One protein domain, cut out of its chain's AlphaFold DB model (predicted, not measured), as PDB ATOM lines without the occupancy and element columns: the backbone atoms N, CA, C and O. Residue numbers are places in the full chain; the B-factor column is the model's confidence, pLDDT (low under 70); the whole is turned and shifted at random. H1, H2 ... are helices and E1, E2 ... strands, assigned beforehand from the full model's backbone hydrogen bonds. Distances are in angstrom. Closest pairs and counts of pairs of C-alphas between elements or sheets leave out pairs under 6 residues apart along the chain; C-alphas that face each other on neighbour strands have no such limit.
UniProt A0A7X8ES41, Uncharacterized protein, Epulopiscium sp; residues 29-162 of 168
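Overview. This is residues 29 to 162 of the 168 residues of an uncharacterized protein of Epulopiscium sp (UniProt A0A7X8ES41). Two twisted sheets, E1 E2 E4 E3 and E5 E6 E7, make an elongated sandwich, partly face to face, with their strands at 37 degrees. E1 and E7 come near each other along one side, and H1 sits at another between E3 and E5. The printed part has 134 residues, with seven named strands and one named helix in the order E1 E2 H1 E3 E4 E5 E6 E7; it is mostly strand, both sheets antiparallel. It is compact, radius of gyration of the C-alphas 15.2 A, spanning 48 by 29 by 25 A.

Arrangement. E1, residues 34 to 42, and E2, residues 50 to 58, form a hairpin, with N 37 and O 55 within hydrogen-bond range at 3.0 A. E2 is the antiparallel neighbour of E4, residues 106 to 116, with N 54 and O 111 at 2.8 A. E4 forms a hairpin with E3, residues 91 to 99, with N 110 and O 96 at 2.8 A. H1, residues 77 to 85, completes a split strand-helix-strand unit, E2, H1, E3, with E4 between the two strands in the sheet and a right-handed crossover. H1 is on this sheet at a height of 6.9 A, and every O i to N i+4 pair in it is within hydrogen-bond range. E5, residues 121 to 129, E6, residues 135 to 148, and E7, residues 151 to 161, form a meander of two hairpins, each strand the antiparallel neighbour of the one before, with N 124 and O 139 at 2.8 A and N 142 and O 157 at 2.9 A. H1 only grazes this sheet; the closest C-alphas of H1 and E5, Met 84 and Phe 124, are 6.5 A apart. The closest C-alphas of E1 and E7, Ile 36 and Ala 158, are 6.4 A apart.

Along the chain. E1 begins at C-alpha 34 (211.153, 260.801, 306.056). E6 is 31.4 A long and bends by 80 degrees at residue 145. E7, 27.9 A, ends at C-alpha 161 (215.041, 265.236, 295.845).

Size, cuts and confidence. The farthest C-alphas, Val 45 and Asn 69, are 49.1 A apart. The printed part has no cut; E2 to H1 is a long link, residues 59 to 76. Mean pLDDT of the printed part is 85.3, under 70 at residues 38 to 40, 68 to 69, 87 to 91 and 162.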
ATOM      1  N   VAL A  29     220.143 273.981 310.788       78.62
ATOM      2  CA  VAL A  29     220.260 273.819 309.332       78.62
ATOM      3  C   VAL A  29     219.879 272.408 308.891       78.62
ATOM      4  O   VAL A  29     220.082 272.052 307.728       78.62
ATOM      5  N   THR A  30     219.391 271.582 309.818       86.19
ATOM      6  CA  THR A  30     219.073 270.177 309.581       86.19
ATOM      7  C   THR A  30     217.732 270.082 308.861       86.19
ATOM      8  O   THR A  30     216.722 270.504 309.408       86.19
ATOM      9  N   PRO A  31     217.680 269.552 307.629       88.56
ATOM     10  CA  PRO A  31     216.410 269.383 306.940       88.56
ATOM     11  C   PRO A  31     215.565 268.262 307.551       88.56
ATOM     12  O   PRO A  31     216.136 267.280 308.044       88.56
ATOM     13  N   PRO A  32     214.229 268.323 307.407       90.81
ATOM     14  CA  PRO A  32     213.383 267.215 307.808       90.81
ATOM     15  C   PRO A  32     213.703 265.958 306.991       90.81
ATOM     16  O   PRO A  32     214.056 266.009 305.810       90.81
ATOM     17  N   THR A  33     213.549 264.798 307.619       93.06
ATOM     18  CA  THR A  33     213.738 263.483 306.991       93.06
ATOM     19  C   THR A  33     212.427 262.703 306.992       93.06
ATOM     20  O   THR A  33     211.488 263.055 307.704       93.06
ATOM     21  N   VAL A  34     212.335 261.665 306.157       93.25
ATOM     22  CA  VAL A  34     211.153 260.801 306.056       93.25
ATOM     23  C   VAL A  34     211.570 259.340 306.140       93.25
ATOM     24  O   VAL A  34     212.531 258.919 305.495       93.25
ATOM     25  N   VAL A  35     210.829 258.572 306.930       92.00
ATOM     26  CA  VAL A  35     210.959 257.119 307.051       92.00
ATOM     27  C   VAL A  35     209.673 256.477 306.544       92.00
ATOM     28  O   VAL A  35     208.581 256.994 306.772       92.00
ATOM     29  N   ILE A  36     209.807 255.352 305.843       88.44
ATOM     30  CA  ILE A  36     208.682 254.533 305.390       88.44
ATOM     31  C   ILE A  36     208.579 253.285 306.275       88.44
ATOM     32  O   ILE A  36     209.511 252.486 306.327       88.44
ATOM     33  N   GLU A  37     207.482 253.145 307.025       75.00
ATOM     34  CA  GLU A  37     207.402 252.190 308.150       75.00
ATOM     35  C   GLU A  37     206.452 251.007 307.910       75.00
ATOM     36  O   GLU A  37     206.601 249.967 308.545       75.00
ATOM     37  N   SER A  38     205.498 251.113 306.978       63.56
ATOM     38  CA  SER A  38     204.574 250.015 306.654       63.56
ATOM     39  C   SER A  38     204.495 249.775 305.151       63.56
ATOM     40  O   SER A  38     204.479 250.716 304.366       63.56
ATOM     41  N   MET A  39     204.504 248.503 304.748       69.12
ATOM     42  CA  MET A  39     204.463 248.067 303.352       69.12
ATOM     43  C   MET A  39     203.652 246.776 303.278       69.12
ATOM     44  O   MET A  39     204.201 245.681 303.345       69.12
ATOM     45  N   VAL A  40     202.330 246.883 303.173       64.94
ATOM     46  CA  VAL A  40     201.539 245.735 302.709       64.94
ATOM     47  C   VAL A  40     201.361 245.937 301.224       64.94
ATOM     48  O   VAL A  40     200.731 246.911 300.821       64.94
ATOM     49  N   ILE A  41     201.977 245.074 300.423       76.81
ATOM     50  CA  ILE A  41     201.956 245.172 298.968       76.81
ATOM     51  C   ILE A  41     201.517 243.826 298.431       76.81
ATOM     52  O   ILE A  41     202.250 242.839 298.476       76.81
ATOM     53  N   GLU A  42     200.300 243.800 297.918       77.81
ATOM     54  CA  GLU A  42     199.728 242.636 297.274       77.81
ATOM     55  C   GLU A  42     199.811 242.801 295.766       77.81
ATOM     56  O   GLU A  42     199.554 243.876 295.221       77.81
ATOM     57  N   LYS A  43     200.133 241.706 295.079       81.44
ATOM     58  CA  LYS A  43     200.074 241.613 293.624       81.44
ATOM     59  C   LYS A  43     198.952 240.648 293.243       81.44
ATOM     60  O   LYS A  43     199.200 239.440 293.198       81.44
ATOM     61  N   PRO A  44     197.728 241.132 292.961       79.12
ATOM     62  CA  PRO A  44     196.642 240.270 292.518       79.12
ATOM     63  C   PRO A  44     197.052 239.471 291.278       79.12
ATOM     64  O   PRO A  44     197.632 240.025 290.333       79.12
ATOM     65  N   VAL A  45     196.755 238.170 291.286       76.12
ATOM     66  CA  VAL A  45     197.149 237.231 290.227       76.12
ATOM     67  C   VAL A  45     196.680 237.745 288.862       76.12
ATOM     68  O   VAL A  45     195.527 238.128 288.689       76.12
ATOM     69  N   GLY A  46     197.594 237.789 287.889       73.00
ATOM     70  CA  GLY A  46     197.301 238.194 286.508       73.00
ATOM     71  C   GLY A  46     197.200 239.704 286.251       73.00
ATOM     72  O   GLY A  46     197.135 240.103 285.093       73.00
ATOM     73  N   SER A  47     197.238 240.560 287.280       76.88
ATOM     74  CA  SER A  47     197.039 242.011 287.100       76.88
ATOM     75  C   SER A  47     198.297 242.782 286.681       76.88
ATOM     76  O   SER A  47     198.197 243.868 286.113       76.88
ATOM     77  N   GLY A  48     199.485 242.272 287.027       79.19
ATOM     78  CA  GLY A  48     200.748 243.014 286.902       79.19
ATOM     79  C   GLY A  48     200.820 244.290 287.759       79.19
ATOM     80  O   GLY A  48     201.789 245.037 287.654       79.19
ATOM     81  N   ARG A  49     199.810 244.533 288.598       84.75
ATOM     82  CA  ARG A  49     199.623 245.735 289.408       84.75
ATOM     83  C   ARG A  49     199.714 245.388 290.884       84.75
ATOM     84  O   ARG A  49     199.430 244.260 291.278       84.75
ATOM     85  N   HIS A  50     200.085 246.374 291.680       85.81
ATOM     86  CA  HIS A  50     200.215 246.260 293.120       85.81
ATOM     87  C   HIS A  50     199.146 247.107 293.807       85.81
ATOM     88  O   HIS A  50     198.788 248.194 293.341       85.81
ATOM     89  N   ILE A  51     198.626 246.593 294.911       86.81
ATOM     90  CA  ILE A  51     197.685 247.281 295.794       86.81
ATOM     91  C   ILE A  51     198.287 247.237 297.187       86.81
ATOM     92  O   ILE A  51     198.931 246.252 297.549       86.81
ATOM     93  N   GLY A  52     198.109 248.298 297.960       86.19
ATOM     94  CA  GLY A  52     198.705 248.315 299.277       86.19
ATOM     95  C   GLY A  52     198.513 249.595 300.052       86.19
ATOM     96  O   GLY A  52     197.759 250.487 299.658       86.19
ATOM     97  N   ALA A  53     199.243 249.668 301.156       88.31
ATOM     98  CA  ALA A  53     199.354 250.866 301.964       88.31
ATOM     99  C   ALA A  53     200.803 251.111 302.382       88.31
ATOM    100  O   ALA A  53     201.560 250.163 302.608       88.31
ATOM    101  N   ILE A  54     201.149 252.392 302.490       89.19
ATOM    102  CA  ILE A  54     202.439 252.869 302.973       89.19
ATOM    103  C   ILE A  54     202.271 253.906 304.072       89.19
ATOM    104  O   ILE A  54     201.468 254.824 303.944       89.19
ATOM    105  N   GLY A  55     203.033 253.765 305.148       91.06
ATOM    106  CA  GLY A  55     203.142 254.758 306.215       91.06
ATOM    107  C   GLY A  55     204.389 255.609 306.026       91.06
ATOM    108  O   GLY A  55     205.478 255.056 305.897       91.06
ATOM    109  N   LEU A  56     204.234 256.931 306.022       92.38
ATOM    110  CA  LEU A  56     205.318 257.905 305.996       92.38
ATOM    111  C   LEU A  56     205.368 258.635 307.337       92.38
ATOM    112  O   LEU A  56     204.375 259.244 307.747       92.38
ATOM    113  N   THR A  57     206.533 258.611 307.972       94.19
ATOM    114  CA  THR A  57     206.806 259.294 309.237       94.19
ATOM    115  C   THR A  57     207.908 260.318 309.009       94.19
ATOM    116  O   THR A  57     209.037 259.967 308.664       94.19
ATOM    117  N   PHE A  58     207.580 261.595 309.179       94.12
ATOM    118  CA  PHE A  58     208.542 262.689 309.103       94.12
ATOM    119  C   PHE A  58     209.230 262.885 310.462       94.12
ATOM    120  O   PHE A  58     208.602 262.706 311.514       94.12
ATOM    121  N   SER A  59     210.510 263.278 310.461       93.88
ATOM    122  CA  SER A  59     211.256 263.562 311.703       93.88
ATOM    123  C   SER A  59     210.569 264.623 312.566       93.88
ATOM    124  O   SER A  59     210.575 264.540 313.797       93.88
ATOM    125  N   GLU A  60     209.903 265.569 311.911       93.62
ATOM    126  CA  GLU A  60     209.250 266.738 312.485       93.62
ATOM    127  C   GLU A  60     208.034 267.166 311.640       93.62
ATOM    128  O   GLU A  60     207.817 266.611 310.559       93.62
ATOM    129  N   PRO A  61     207.202 268.109 312.122       95.50
ATOM    130  CA  PRO A  61     206.057 268.608 311.366       95.50
ATOM    131  C   PRO A  61     206.506 269.307 310.078       95.50
ATOM    132  O   PRO A  61     207.398 270.156 310.109       95.50
ATOM    133  N   VAL A  62     205.870 268.971 308.957       95.62
ATOM    134  CA  VAL A  62     206.298 269.436 307.635       95.62
ATOM    135  C   VAL A  62     205.448 270.568 307.071       95.62
ATOM    136  O   VAL A  62     204.231 270.655 307.253       95.62
ATOM    137  N   TYR A  63     206.121 271.424 306.316       95.12
ATOM    138  CA  TYR A  63     205.597 272.632 305.707       95.12
ATOM    139  C   TYR A  63     205.973 272.693 304.226       95.12
ATOM    140  O   TYR A  63     206.876 271.994 303.770       95.12
ATOM    141  N   TYR A  64     205.300 273.546 303.460       92.62
ATOM    142  CA  TYR A  64     205.568 273.739 302.035       92.62
ATOM    143  C   TYR A  64     205.380 275.201 301.610       92.62
ATOM    144  O   TYR A  64     204.756 276.005 302.308       92.62
ATOM    145  N   MET A  65     205.929 275.547 300.445       88.12
ATOM    146  CA  MET A  65     205.734 276.842 299.787       88.12
ATOM    147  C   MET A  65     205.186 276.618 298.378       88.12
ATOM    148  O   MET A  65     205.652 275.733 297.665       88.12
ATOM    149  N   VAL A  66     204.213 277.435 297.970       80.69
ATOM    150  CA  VAL A  66     203.529 277.322 296.662       80.69
ATOM    151  C   VAL A  66     204.219 278.180 295.583       80.69
ATOM    152  O   VAL A  66     203.895 278.092 294.405       80.69
ATOM    153  N   GLY A  67     205.202 278.997 295.969       71.81
ATOM    154  CA  GLY A  67     206.033 279.814 295.084       71.81
ATOM    155  C   GLY A  67     207.119 280.570 295.856       71.81
ATOM    156  O   GLY A  67     207.060 280.652 297.085       71.81
ATOM    157  N   GLU A  68     208.083 281.150 295.138       62.00
ATOM    158  CA  GLU A  68     209.327 281.727 295.692       62.00
ATOM    159  C   GLU A  68     209.119 282.875 296.696       62.00
ATOM    160  O   GLU A  68     209.967 283.099 297.551       62.00
ATOM    161  N   ASN A  69     207.968 283.553 296.658       64.38
ATOM    162  CA  ASN A  69     207.627 284.654 297.572       64.38
ATOM    163  C   ASN A  69     206.413 284.354 298.462       64.38
ATOM    164  O   ASN A  69     205.823 285.257 299.055       64.38
ATOM    165  N   THR A  70     205.997 283.090 298.535       72.88
ATOM    166  CA  THR A  70     204.908 282.692 299.429       72.88
ATOM    167  C   THR A  70     205.458 282.374 300.814       72.88
ATOM    168  O   THR A  70     206.505 281.747 300.948       72.88
ATOM    169  N   GLY A  71     204.759 282.822 301.859       84.56
ATOM    170  CA  GLY A  71     205.078 282.418 303.225       84.56
ATOM    171  C   GLY A  71     204.983 280.900 303.389       84.56
ATOM    172  O   GLY A  71     204.239 280.234 302.666       84.56
ATOM    173  N   LEU A  72     205.731 280.373 304.356       90.50
ATOM    174  CA  LEU A  72     205.698 278.962 304.713       90.50
ATOM    175  C   LEU A  72     204.286 278.569 305.183       90.50
ATOM    176  O   LEU A  72     203.714 279.252 306.034       90.50
ATOM    177  N   LYS A  73     203.724 277.492 304.625       93.44
ATOM    178  CA  LYS A  73     202.389 276.986 304.980       93.44
ATOM    179  C   LYS A  73     202.482 275.589 305.587       93.44
ATOM    180  O   LYS A  73     203.272 274.788 305.082       93.44
ATOM    181  N   PRO A  74     201.684 275.271 306.623       95.06
ATOM    182  CA  PRO A  74     201.626 273.914 307.153       95.06
ATOM    183  C   PRO A  74     201.143 272.973 306.054       95.06
ATOM    184  O   PRO A  74     200.149 273.257 305.383       95.06
ATOM    185  N   LEU A  75     201.849 271.863 305.845       94.06
ATOM    186  CA  LEU A  75     201.376 270.827 304.940       94.06
ATOM    187  C   LEU A  75     200.311 270.029 305.680       94.06
ATOM    188  O   LEU A  75     200.632 269.148 306.472       94.06
ATOM    189  N   THR A  76     199.042 270.366 305.466       93.31
ATOM    190  CA  THR A  76     197.933 269.616 306.060       93.31
ATOM    191  C   THR A  76     197.625 268.366 305.239       93.31
ATOM    192  O   THR A  76     197.999 268.256 304.071       93.31
ATOM    193  N   VAL A  77     196.879 267.430 305.824       89.12
ATOM    194  CA  VAL A  77     196.398 266.224 305.126       89.12
ATOM    195  C   VAL A  77     195.588 266.589 303.886       89.12
ATOM    196  O   VAL A  77     195.791 266.014 302.823       89.12
ATOM    197  N   VAL A  78     194.708 267.587 304.009       88.31
ATOM    198  CA  VAL A  78     193.850 268.055 302.912       88.31
ATOM    199  C   VAL A  78     194.691 268.626 301.773       88.31
ATOM    200  O   VAL A  78     194.409 268.366 300.603       88.31
ATOM    201  N   ASP A  79     195.736 269.390 302.100       89.44
ATOM    202  CA  ASP A  79     196.665 269.910 301.098       89.44
ATOM    203  C   ASP A  79     197.452 268.781 300.436       89.44
ATOM    204  O   ASP A  79     197.522 268.724 299.210       89.44
ATOM    205  N   PHE A  80     197.978 267.848 301.228       89.12
ATOM    206  CA  PHE A  80     198.715 266.697 300.722       89.12
ATOM    207  C   PHE A  80     197.869 265.864 299.749       89.12
ATOM    208  O   PHE A  80     198.284 265.624 298.615       89.12
ATOM    209  N   GLU A  81     196.652 265.480 300.145       86.38
ATOM    210  CA  GLU A  81     195.729 264.717 299.297       86.38
ATOM    211  C   GLU A  81     195.379 265.448 298.009       86.38
ATOM    212  O   GLU A  81     195.393 264.852 296.928       86.38
ATOM    213  N   ARG A  82     195.055 266.739 298.115       85.81
ATOM    214  CA  ARG A  82     194.663 267.553 296.966       85.81
ATOM    215  C   ARG A  82     195.768 267.598 295.919       85.81
ATOM    216  O   ARG A  82     195.467 267.515 294.732       85.81
ATOM    217  N   GLU A  83     197.018 267.752 296.335       85.00
ATOM    218  CA  GLU A  83     198.142 267.855 295.403       85.00
ATOM    219  C   GLU A  83     198.553 266.484 294.847       85.00
ATOM    220  O   GLU A  83     198.827 266.369 293.655       85.00
ATOM    221  N   MET A  84     198.479 265.419 295.649       80.06
ATOM    222  CA  MET A  84     198.790 264.055 295.197       80.06
ATOM    223  C   MET A  84     197.756 263.504 294.206       80.06
ATOM    224  O   MET A  84     198.123 262.824 293.247       80.06
ATOM    225  N   ARG A  85     196.467 263.840 294.372       75.56
ATOM    226  CA  ARG A  85     195.389 263.427 293.451       75.56
ATOM    227  C   ARG A  85     195.460 264.092 292.076       75.56
ATOM    228  O   ARG A  85     194.906 263.558 291.123       75.56
ATOM    229  N   LYS A  86     196.101 265.258 291.960       70.06
ATOM    230  CA  LYS A  86     196.179 266.012 290.695       70.06
ATOM    231  C   LYS A  86     197.191 265.437 289.706       70.06
ATOM    232  O   LYS A  86     197.145 265.800 288.534       70.06
ATOM    233  N   LEU A  87     198.125 264.609 290.171       60.34
ATOM    234  CA  LEU A  87     199.365 264.356 289.442       60.34
ATOM    235  C   LEU A  87     199.508 262.929 288.902       60.34
ATOM    236  O   LEU A  87     200.340 262.719 288.022       60.34
ATOM    237  N   TYR A  88     198.714 261.958 289.371       63.59
ATOM    238  CA  TYR A  88     198.980 260.544 289.086       63.59
ATOM    239  C   TYR A  88     197.724 259.731 288.769       63.59
ATOM    240  O   TYR A  88     196.652 259.957 289.320       63.59
ATOM    241  N   ASN A  89     197.894 258.727 287.902       61.53
ATOM    242  CA  ASN A  89     196.864 257.754 287.508       61.53
ATOM    243  C   ASN A  89     196.621 256.663 288.580       61.53
ATOM    244  O   ASN A  89     195.938 255.671 288.318       61.53
ATOM    245  N   ILE A  90     197.196 256.840 289.774       63.06
ATOM    246  CA  ILE A  90     197.010 256.001 290.958       63.06
ATOM    247  C   ILE A  90     195.985 256.687 291.855       63.06
ATOM    248  O   ILE A  90     196.156 257.847 292.232       63.06
ATOM    249  N   ASN A  91     194.965 255.946 292.287       69.88
ATOM    250  CA  ASN A  91     194.137 256.412 293.394       69.88
ATOM    251  C   ASN A  91     194.940 256.312 294.691       69.88
ATOM    252  O   ASN A  91     195.108 255.219 295.232       69.88
ATOM    253  N   VAL A  92     195.422 257.456 295.172       71.75
ATOM    254  CA  VAL A  92     196.015 257.599 296.504       71.75
ATOM    255  C   VAL A  92     194.927 258.051 297.477       71.75
ATOM    256  O   VAL A  92     194.256 259.062 297.247       71.75
ATOM    257  N   THR A  93     194.734 257.301 298.556       78.88
ATOM    258  CA  THR A  93     193.798 257.629 299.643       78.88
ATOM    259  C   THR A  93     194.561 257.818 300.939       78.88
ATOM    260  O   THR A  93     195.463 257.036 301.222       78.88
ATOM    261  N   VAL A  94     194.207 258.796 301.769       83.00
ATOM    262  CA  VAL A  94     194.743 258.838 303.133       83.00
ATOM    263  C   VAL A  94     193.924 257.919 304.024       83.00
ATOM    264  O   VAL A  94     192.729 258.120 304.223       83.00
ATOM    265  N   ASN A  95     194.583 256.902 304.573       79.75
ATOM    266  CA  ASN A  95     193.975 255.948 305.497       79.75
ATOM    267  C   ASN A  95     194.003 256.482 306.937       79.75
ATOM    268  O   ASN A  95     193.068 256.264 307.703       79.75
ATOM    269  N   SER A  96     195.083 257.169 307.317       82.56
ATOM    270  CA  SER A  96     195.247 257.805 308.628       82.56
ATOM    271  C   SER A  96     196.329 258.881 308.575       82.56
ATOM    272  O   SER A  96     197.158 258.904 307.665       82.56
ATOM    273  N   SER A  97     196.322 259.792 309.543       88.06
ATOM    274  CA  SER A  97     197.334 260.843 309.664       88.06
ATOM    275  C   SER A  97     197.423 261.373 311.091       88.06
ATOM    276  O   SER A  97     196.489 261.211 311.879       88.06
ATOM    277  N   SER A  98     198.540 262.019 311.419       89.19
ATOM    278  CA  SER A  98     198.692 262.796 312.646       89.19
ATOM    279  C   SER A  98     199.393 264.122 312.369       89.19
ATOM    280  O   SER A  98     200.300 264.212 311.532       89.19
ATOM    281  N   SER A  99     198.961 265.164 313.079       90.06
ATOM    282  CA  SER A  99     199.672 266.435 313.119       90.06
ATOM    283  C   SER A  99     200.753 266.393 314.193       90.06
ATOM    284  O   SER A  99     200.578 265.808 315.263       90.06
ATOM    285  N   GLY A 100     201.890 267.017 313.900       81.12
ATOM    286  CA  GLY A 100     202.955 267.216 314.882       81.12
ATOM    287  C   GLY A 100     203.004 268.635 315.452       81.12
ATOM    288  O   GLY A 100     203.812 268.889 316.341       81.12
ATOM    289  N   ALA A 101     202.164 269.545 314.950       87.69
ATOM    290  CA  ALA A 101     202.102 270.948 315.354       87.69
ATOM    291  C   ALA A 101     200.651 271.440 315.510       87.69
ATOM    292  O   ALA A 101     199.708 270.843 314.979       87.69
ATOM    293  N   SER A 102     200.475 272.536 316.254       88.62
ATOM    294  CA  SER A 102     199.167 273.137 316.571       88.62
ATOM    295  C   SER A 102     198.466 273.771 315.367       88.62
ATOM    296  O   SER A 102     197.247 273.910 315.374       88.62
ATOM    297  N   ASP A 103     199.222 274.122 314.329       90.12
ATOM    298  CA  ASP A 103     198.726 274.628 313.047       90.12
ATOM    299  C   ASP A 103     198.254 273.512 312.093       90.12
ATOM    300  O   ASP A 103     197.804 273.792 310.981       90.12
ATOM    301  N   GLY A 104     198.338 272.248 312.526       91.75
ATOM    302  CA  GLY A 104     197.915 271.089 311.749       91.75
ATOM    303  C   GLY A 104     198.963 270.559 310.771       91.75
ATOM    304  O   GLY A 104     198.618 269.702 309.955       91.75
ATOM    305  N   ALA A 105     200.219 271.023 310.840       95.06
ATOM    306  CA  ALA A 105     201.299 270.481 310.019       95.06
ATOM    307  C   ALA A 105     201.469 268.969 310.246       95.06
ATOM    308  O   ALA A 105     201.547 268.479 311.383       95.06
ATOM    309  N   LEU A 106     201.499 268.231 309.139       94.19
ATOM    310  CA  LEU A 106     201.570 266.778 309.109       94.19
ATOM    311  C   LEU A 106     202.887 266.280 309.707       94.19
ATOM    312  O   LEU A 106     203.942 266.854 309.458       94.19
ATOM    313  N   ARG A 107     202.833 265.176 310.451       93.88
ATOM    314  CA  ARG A 107     204.028 264.442 310.899       93.88
ATOM    315  C   ARG A 107     203.997 262.976 310.494       93.88
ATOM    316  O   ARG A 107     205.045 262.399 310.226       93.88
ATOM    317  N   LEU A 108     202.809 262.385 310.415       92.62
ATOM    318  CA  LEU A 108     202.635 261.005 309.980       92.62
ATOM    319  C   LEU A 108     201.458 260.918 309.018       92.62
ATOM    320  O   LEU A 108     200.418 261.539 309.253       92.62
ATOM    321  N   ILE A 109     201.607 260.145 307.947       91.75
ATOM    322  CA  ILE A 109     200.529 259.881 306.993       91.75
ATOM    323  C   ILE A 109     200.594 258.452 306.478       91.75
ATOM    324  O   ILE A 109     201.648 257.971 306.077       91.75
ATOM    325  N   THR A 110     199.453 257.772 306.469       90.44
ATOM    326  CA  THR A 110     199.307 256.465 305.831       90.44
ATOM    327  C   THR A 110     198.527 256.632 304.541       90.44
ATOM    328  O   THR A 110     197.389 257.099 304.557       90.44
ATOM    329  N   LEU A 111     199.130 256.224 303.433       87.56
ATOM    330  CA  LEU A 111     198.573 256.294 302.092       87.56
ATOM    331  C   LEU A 111     198.179 254.895 301.628       87.56
ATOM    332  O   LEU A 111     199.013 253.996 301.619       87.56
ATOM    333  N   GLY A 112     196.932 254.705 301.219       87.00
ATOM    334  CA  GLY A 112     196.511 253.583 300.390       87.00
ATOM    335  C   GLY A 112     196.765 253.894 298.918       87.00
ATOM    336  O   GLY A 112     196.617 255.040 298.497       87.00
ATOM    337  N   PHE A 113     197.136 252.889 298.135       83.69
ATOM    338  CA  PHE A 113     197.279 253.015 296.687       83.69
ATOM    339  C   PHE A 113     196.629 251.827 295.982       83.69
ATOM    340  O   PHE A 113     196.715 250.681 296.434       83.69
ATOM    341  N   THR A 114     195.999 252.095 294.840       80.62
ATOM    342  CA  THR A 114     195.492 251.049 293.951       80.62
ATOM    343  C   THR A 114     196.198 251.110 292.604       80.62
ATOM    344  O   THR A 114     196.504 252.184 292.097       80.62
ATOM    345  N   ALA A 115     196.438 249.940 292.011       80.06
ATOM    346  CA  ALA A 115     196.959 249.791 290.654       80.06
ATOM    347  C   ALA A 115     198.419 250.242 290.397       80.06
ATOM    348  O   ALA A 115     198.761 250.473 289.241       80.06
ATOM    349  N   GLY A 116     199.289 250.284 291.413       83.25
ATOM    350  CA  GLY A 116     200.690 250.699 291.255       83.25
ATOM    351  C   GLY A 116     201.537 249.735 290.409       83.25
ATOM    352  O   GLY A 116     201.408 248.509 290.518       83.25
ATOM    353  N   GLN A 117     202.431 250.264 289.576       86.81
ATOM    354  CA  GLN A 117     203.349 249.487 288.735       86.81
ATOM    355  C   GLN A 117     204.808 249.619 289.188       86.81
ATOM    356  O   GLN A 117     205.237 250.645 289.701       86.81
ATOM    357  N   ILE A 118     205.609 248.570 288.985       87.81
ATOM    358  CA  ILE A 118     207.055 248.659 289.241       87.81
ATOM    359  C   ILE A 118     207.670 249.724 288.323       87.81
ATOM    360  O   ILE A 118     207.411 249.730 287.122       87.81
ATOM    361  N   GLY A 119     208.508 250.590 288.892       85.50
ATOM    362  CA  GLY A 119     209.104 251.756 288.238       85.50
ATOM    363  C   GLY A 119     208.275 253.033 288.389       85.50
ATOM    364  O   GLY A 119     208.762 254.115 288.059       85.50
ATOM    365  N   GLU A 120     207.051 252.932 288.906       86.69
ATOM    366  CA  GLU A 120     206.186 254.083 289.104       86.69
ATOM    367  C   GLU A 120     206.745 255.024 290.169       86.69
ATOM    368  O   GLU A 120     207.272 254.596 291.197       86.69
ATOM    369  N   THR A 121     206.651 256.321 289.887       87.44
ATOM    370  CA  THR A 121     207.201 257.380 290.726       87.44
ATOM    371  C   THR A 121     206.131 258.434 290.968       87.44
ATOM    372  O   THR A 121     205.567 258.988 290.027       87.44
ATOM    373  N   ILE A 122     205.883 258.726 292.240       86.06
ATOM    374  CA  ILE A 122     204.980 259.767 292.717       86.06
ATOM    375  C   ILE A 122     205.848 260.864 293.325       86.06
ATOM    376  O   ILE A 122     206.688 260.595 294.176       86.06
ATOM    377  N   THR A 123     205.672 262.100 292.886       88.06
ATOM    378  CA  THR A 123     206.445 263.263 293.326       88.06
ATOM    379  C   THR A 123     205.491 264.316 293.867       88.06
ATOM    380  O   THR A 123     204.575 264.761 293.177       88.06
ATOM    381  N   PHE A 124     205.704 264.729 295.111       88.69
ATOM    382  CA  PHE A 124     204.971 265.845 295.685       88.69
ATOM    383  C   PHE A 124     205.442 267.151 295.020       88.69
ATOM    384  O   PHE A 124     206.644 267.405 294.969       88.69
ATOM    385  N   PRO A 125     204.547 268.006 294.500       87.06
ATOM    386  CA  PRO A 125     204.936 269.075 293.573       87.06
ATOM    387  C   PRO A 125     205.712 270.233 294.215       87.06
ATOM    388  O   PRO A 125     206.247 271.074 293.496       87.06
ATOM    389  N   TYR A 126     205.781 270.293 295.547       89.12
ATOM    390  CA  TYR A 126     206.449 271.367 296.277       89.12
ATOM    391  C   TYR A 126     207.609 270.840 297.118       89.12
ATOM    392  O   TYR A 126     207.618 269.688 297.553       89.12
ATOM    393  N   ASN A 127     208.574 271.715 297.390       90.44
ATOM    394  CA  ASN A 127     209.604 271.432 298.379       90.44
ATOM    395  C   ASN A 127     208.990 271.404 299.783       90.44
ATOM    396  O   ASN A 127     208.148 272.241 300.122       90.44
ATOM    397  N   ILE A 128     209.450 270.448 300.579       92.31
ATOM    398  CA  ILE A 128     209.100 270.279 301.980       92.31
ATOM    399  C   ILE A 128     210.177 270.918 302.853       92.31
ATOM    400  O   ILE A 128     211.379 270.787 302.597       92.31
ATOM    401  N   TYR A 129     209.703 271.612 303.880       92.81
ATOM    402  CA  TYR A 129     210.495 272.333 304.860       92.81
ATOM    403  C   TYR A 129     210.053 271.965 306.275       92.81
ATOM    404  O   TYR A 129     208.937 271.479 306.475       92.81
ATOM    405  N   ASP A 130     210.901 272.256 307.251       92.06
ATOM    406  CA  ASP A 130     210.492 272.373 308.649       92.06
ATOM    407  C   ASP A 130     209.938 273.781 308.963       92.06
ATOM    408  O   ASP A 130     209.900 274.669 308.102       92.06
ATOM    409  N   ALA A 131     209.541 274.009 310.218       90.69
ATOM    410  CA  ALA A 131     209.080 275.316 310.695       90.69
ATOM    411  C   ALA A 131     210.174 276.409 310.645       90.69
ATOM    412  O   ALA A 131     209.861 277.599 310.535       90.69
ATOM    413  N   SER A 132     211.448 276.011 310.701       88.94
ATOM    414  CA  SER A 132     212.631 276.882 310.652       88.94
ATOM    415  C   SER A 132     213.075 277.228 309.223       88.94
ATOM    416  O   SER A 132     213.994 278.029 309.052       88.94
ATOM    417  N   ARG A 133     212.378 276.708 308.199       87.62
ATOM    418  CA  ARG A 133     212.666 276.845 306.759       87.62
ATOM    419  C   ARG A 133     213.877 276.054 306.257       87.62
ATOM    420  O   ARG A 133     214.382 276.351 305.170       87.62
ATOM    421  N   ASN A 134     214.307 275.018 306.965       89.62
ATOM    422  CA  ASN A 134     215.280 274.070 306.435       89.62
ATOM    423  C   ASN A 134     214.628 273.200 305.366       89.62
ATOM    424  O   ASN A 134     213.604 272.563 305.594       89.62
ATOM    425  N   ILE A 135     215.218 273.195 304.171       90.44
ATOM    426  CA  ILE A 135     214.666 272.534 302.988       90.44
ATOM    427  C   ILE A 135     215.150 271.089 302.867       90.44
ATOM    428  O   ILE A 135     216.344 270.835 302.687       90.44
ATOM    429  N   ALA A 136     214.214 270.139 302.870       91.06
ATOM    430  CA  ALA A 136     214.499 268.748 302.518       91.06
ATOM    431  C   ALA A 136     214.495 268.535 301.000       91.06
ATOM    432  O   ALA A 136     215.360 267.847 300.458       91.06
ATOM    433  N   GLY A 137     213.558 269.185 300.306       90.75
ATOM    434  CA  GLY A 137     213.305 269.010 298.877       90.75
ATOM    435  C   GLY A 137     211.907 268.452 298.622       90.75
ATOM    436  O   GLY A 137     211.068 268.415 299.519       90.75
ATOM    437  N   SER A 138     211.635 268.035 297.394       91.25
ATOM    438  CA  SER A 138     210.369 267.408 297.016       91.25
ATOM    439  C   SER A 138     210.360 265.935 297.434       91.25
ATOM    440  O   SER A 138     211.339 265.218 297.212       91.25
ATOM    441  N   LEU A 139     209.266 265.489 298.059       92.31
ATOM    442  CA  LEU A 139     209.068 264.086 298.420       92.31
ATOM    443  C   LEU A 139     208.837 263.252 297.159       92.31
ATOM    444  O   LEU A 139     207.911 263.520 296.394       92.31
ATOM    445  N   VAL A 140     209.623 262.195 297.003       91.25
ATOM    446  CA  VAL A 140     209.503 261.214 295.928       91.25
ATOM    447  C   VAL A 140     209.259 259.844 296.528       91.25
ATOM    448  O   VAL A 140     210.044 259.366 297.347       91.25
ATOM    449  N   LEU A 141     208.183 259.206 296.081       89.62
ATOM    450  CA  LEU A 141     207.854 257.822 296.371       89.62
ATOM    451  C   LEU A 141     208.058 257.011 295.097       89.62
ATOM    452  O   LEU A 141     207.541 257.388 294.046       89.62
ATOM    453  N   LYS A 142     208.780 255.898 295.172       90.25
ATOM    454  CA  LYS A 142     209.029 255.030 294.018       90.25
ATOM    455  C   LYS A 142     208.699 253.585 294.344       90.25
ATOM    456  O   LYS A 142     209.179 253.067 295.344       90.25
ATOM    457  N   LEU A 143     207.900 252.931 293.507       88.44
ATOM    458  CA  LEU A 143     207.609 251.508 293.636       88.44
ATOM    459  C   LEU A 143     208.651 250.719 292.848       88.44
ATOM    460  O   LEU A 143     208.736 250.832 291.628       88.44
ATOM    461  N   GLU A 144     209.450 249.907 293.522       89.25
ATOM    462  CA  GLU A 144     210.532 249.156 292.892       89.25
ATOM    463  C   GLU A 144     210.689 247.755 293.476       89.25
ATOM    464  O   GLU A 144     210.166 247.438 294.539       89.25
ATOM    465  N   ASN A 145     211.400 246.891 292.752       87.69
ATOM    466  CA  ASN A 145     211.801 245.602 293.295       87.69
ATOM    467  C   ASN A 145     213.142 245.758 293.998       87.69
ATOM    468  O   ASN A 145     214.110 246.227 293.400       87.69
ATOM    469  N   THR A 146     213.208 245.293 295.235       83.50
ATOM    470  CA  THR A 146     214.445 245.228 296.006       83.50
ATOM    471  C   THR A 146     214.752 243.801 296.404       83.50
ATOM    472  O   THR A 146     213.850 243.011 296.667       83.50
ATOM    473  N   LEU A 147     216.039 243.472 296.442       84.12
ATOM    474  CA  LEU A 147     216.510 242.192 296.946       84.12
ATOM    475  C   LEU A 147     216.548 242.243 298.472       84.12
ATOM    476  O   LEU A 147     217.347 242.976 299.051       84.12
ATOM    477  N   GLU A 148     215.706 241.442 299.109       84.31
ATOM    478  CA  GLU A 148     215.711 241.220 300.551       84.31
ATOM    479  C   GLU A 148     215.952 239.734 300.790       84.31
ATOM    480  O   GLU A 148     215.184 238.892 300.333       84.31
ATOM    481  N   ASN A 149     217.060 239.394 301.452       88.12
ATOM    482  CA  ASN A 149     217.449 238.001 301.708       88.12
ATOM    483  C   ASN A 149     217.442 237.120 300.437       88.12
ATOM    484  O   ASN A 149     216.957 235.992 300.459       88.12
ATOM    485  N   ASN A 150     217.965 237.645 299.321       87.88
ATOM    486  CA  ASN A 150     217.960 237.019 297.987       87.88
ATOM    487  C   ASN A 150     216.572 236.772 297.364       87.88
ATOM    488  O   ASN A 150     216.469 236.079 296.352       87.88
ATOM    489  N   VAL A 151     215.515 237.372 297.910       85.12
ATOM    490  CA  VAL A 151     214.168 237.352 297.335       85.12
ATOM    491  C   VAL A 151     213.841 238.741 296.799       85.12
ATOM    492  O   VAL A 151     214.085 239.748 297.458       85.12
ATOM    493  N   LEU A 152     213.296 238.811 295.584       83.25
ATOM    494  CA  LEU A 152     212.770 240.065 295.053       83.25
ATOM    495  C   LEU A 152     211.449 240.390 295.744       83.25
ATOM    496  O   LEU A 152     210.459 239.678 295.573       83.25
ATOM    497  N   VAL A 153     211.449 241.488 296.486       84.88
ATOM    498  CA  VAL A 153     210.279 242.039 297.159       84.88
ATOM    499  C   VAL A 153     209.964 243.381 296.524       84.88
ATOM    500  O   VAL A 153     210.839 244.233 296.369       84.88
ATOM    501  N   SER A 154     208.715 243.560 296.118       85.62
ATOM    502  CA  SER A 154     208.233 244.841 295.615       85.62
ATOM    503  C   SER A 154     207.960 245.763 296.792       85.62
ATOM    504  O   SER A 154     207.193 245.396 297.681       85.62
ATOM    505  N   LYS A 155     208.568 246.951 296.794       86.75
ATOM    506  CA  LYS A 155     208.374 247.947 297.839       86.75
ATOM    507  C   LYS A 155     208.382 249.380 297.353       86.75
ATOM    508  O   LYS A 155     209.011 249.713 296.354       86.75
ATOM    509  N   TRP A 156     207.682 250.225 298.097       87.94
ATOM    510  CA  TRP A 156     207.830 251.662 297.956       87.94
ATOM    511  C   TRP A 156     209.095 252.114 298.675       87.94
ATOM    512  O   TRP A 156     209.385 251.669 299.781       87.94
ATOM    513  N   THR A 157     209.834 253.026 298.069       89.50
ATOM    514  CA  THR A 157     210.904 253.775 298.716       89.50
ATOM    515  C   THR A 157     210.518 255.243 298.753       89.50
ATOM    516  O   THR A 157     209.821 255.727 297.864       89.50
ATOM    517  N   ALA A 158     210.918 255.937 299.815       91.06
ATOM    518  CA  ALA A 158     210.677 257.361 299.994       91.06
ATOM    519  C   ALA A 158     212.018 258.092 300.070       91.06
ATOM    520  O   ALA A 158     212.947 257.635 300.734       91.06
ATOM    521  N   SER A 159     212.124 259.222 299.384       91.25
ATOM    522  CA  SER A 159     213.311 260.074 299.422       91.25
ATOM    523  C   SER A 159     212.927 261.524 299.174       91.25
ATOM    524  O   SER A 159     211.857 261.805 298.639       91.25
ATOM    525  N   PHE A 160     213.810 262.445 299.544       92.12
ATOM    526  CA  PHE A 160     213.705 263.831 299.112       92.12
ATOM    527  C   PHE A 160     214.681 264.090 297.975       92.12
ATOM    528  O   PHE A 160     215.871 263.788 298.090       92.12
ATOM    529  N   ILE A 161     214.187 264.688 296.895       88.62
ATOM    530  CA  ILE A 161     215.041 265.236 295.845       88.62
ATOM    531  C   ILE A 161     215.050 266.751 295.970       88.62
ATOM    532  O   ILE A 161     214.006 267.403 296.027       88.62
ATOM    533  N   LYS A 162     216.242 267.344 296.002       68.19
ATOM    534  CA  LYS A 162     216.353 268.792 295.855       68.19
ATOM    535  C   LYS A 162     215.964 269.118 294.423       68.19
ATOM    536  O   LYS A 162     216.703 268.803 293.491       68.19
TER     537      LYS A 162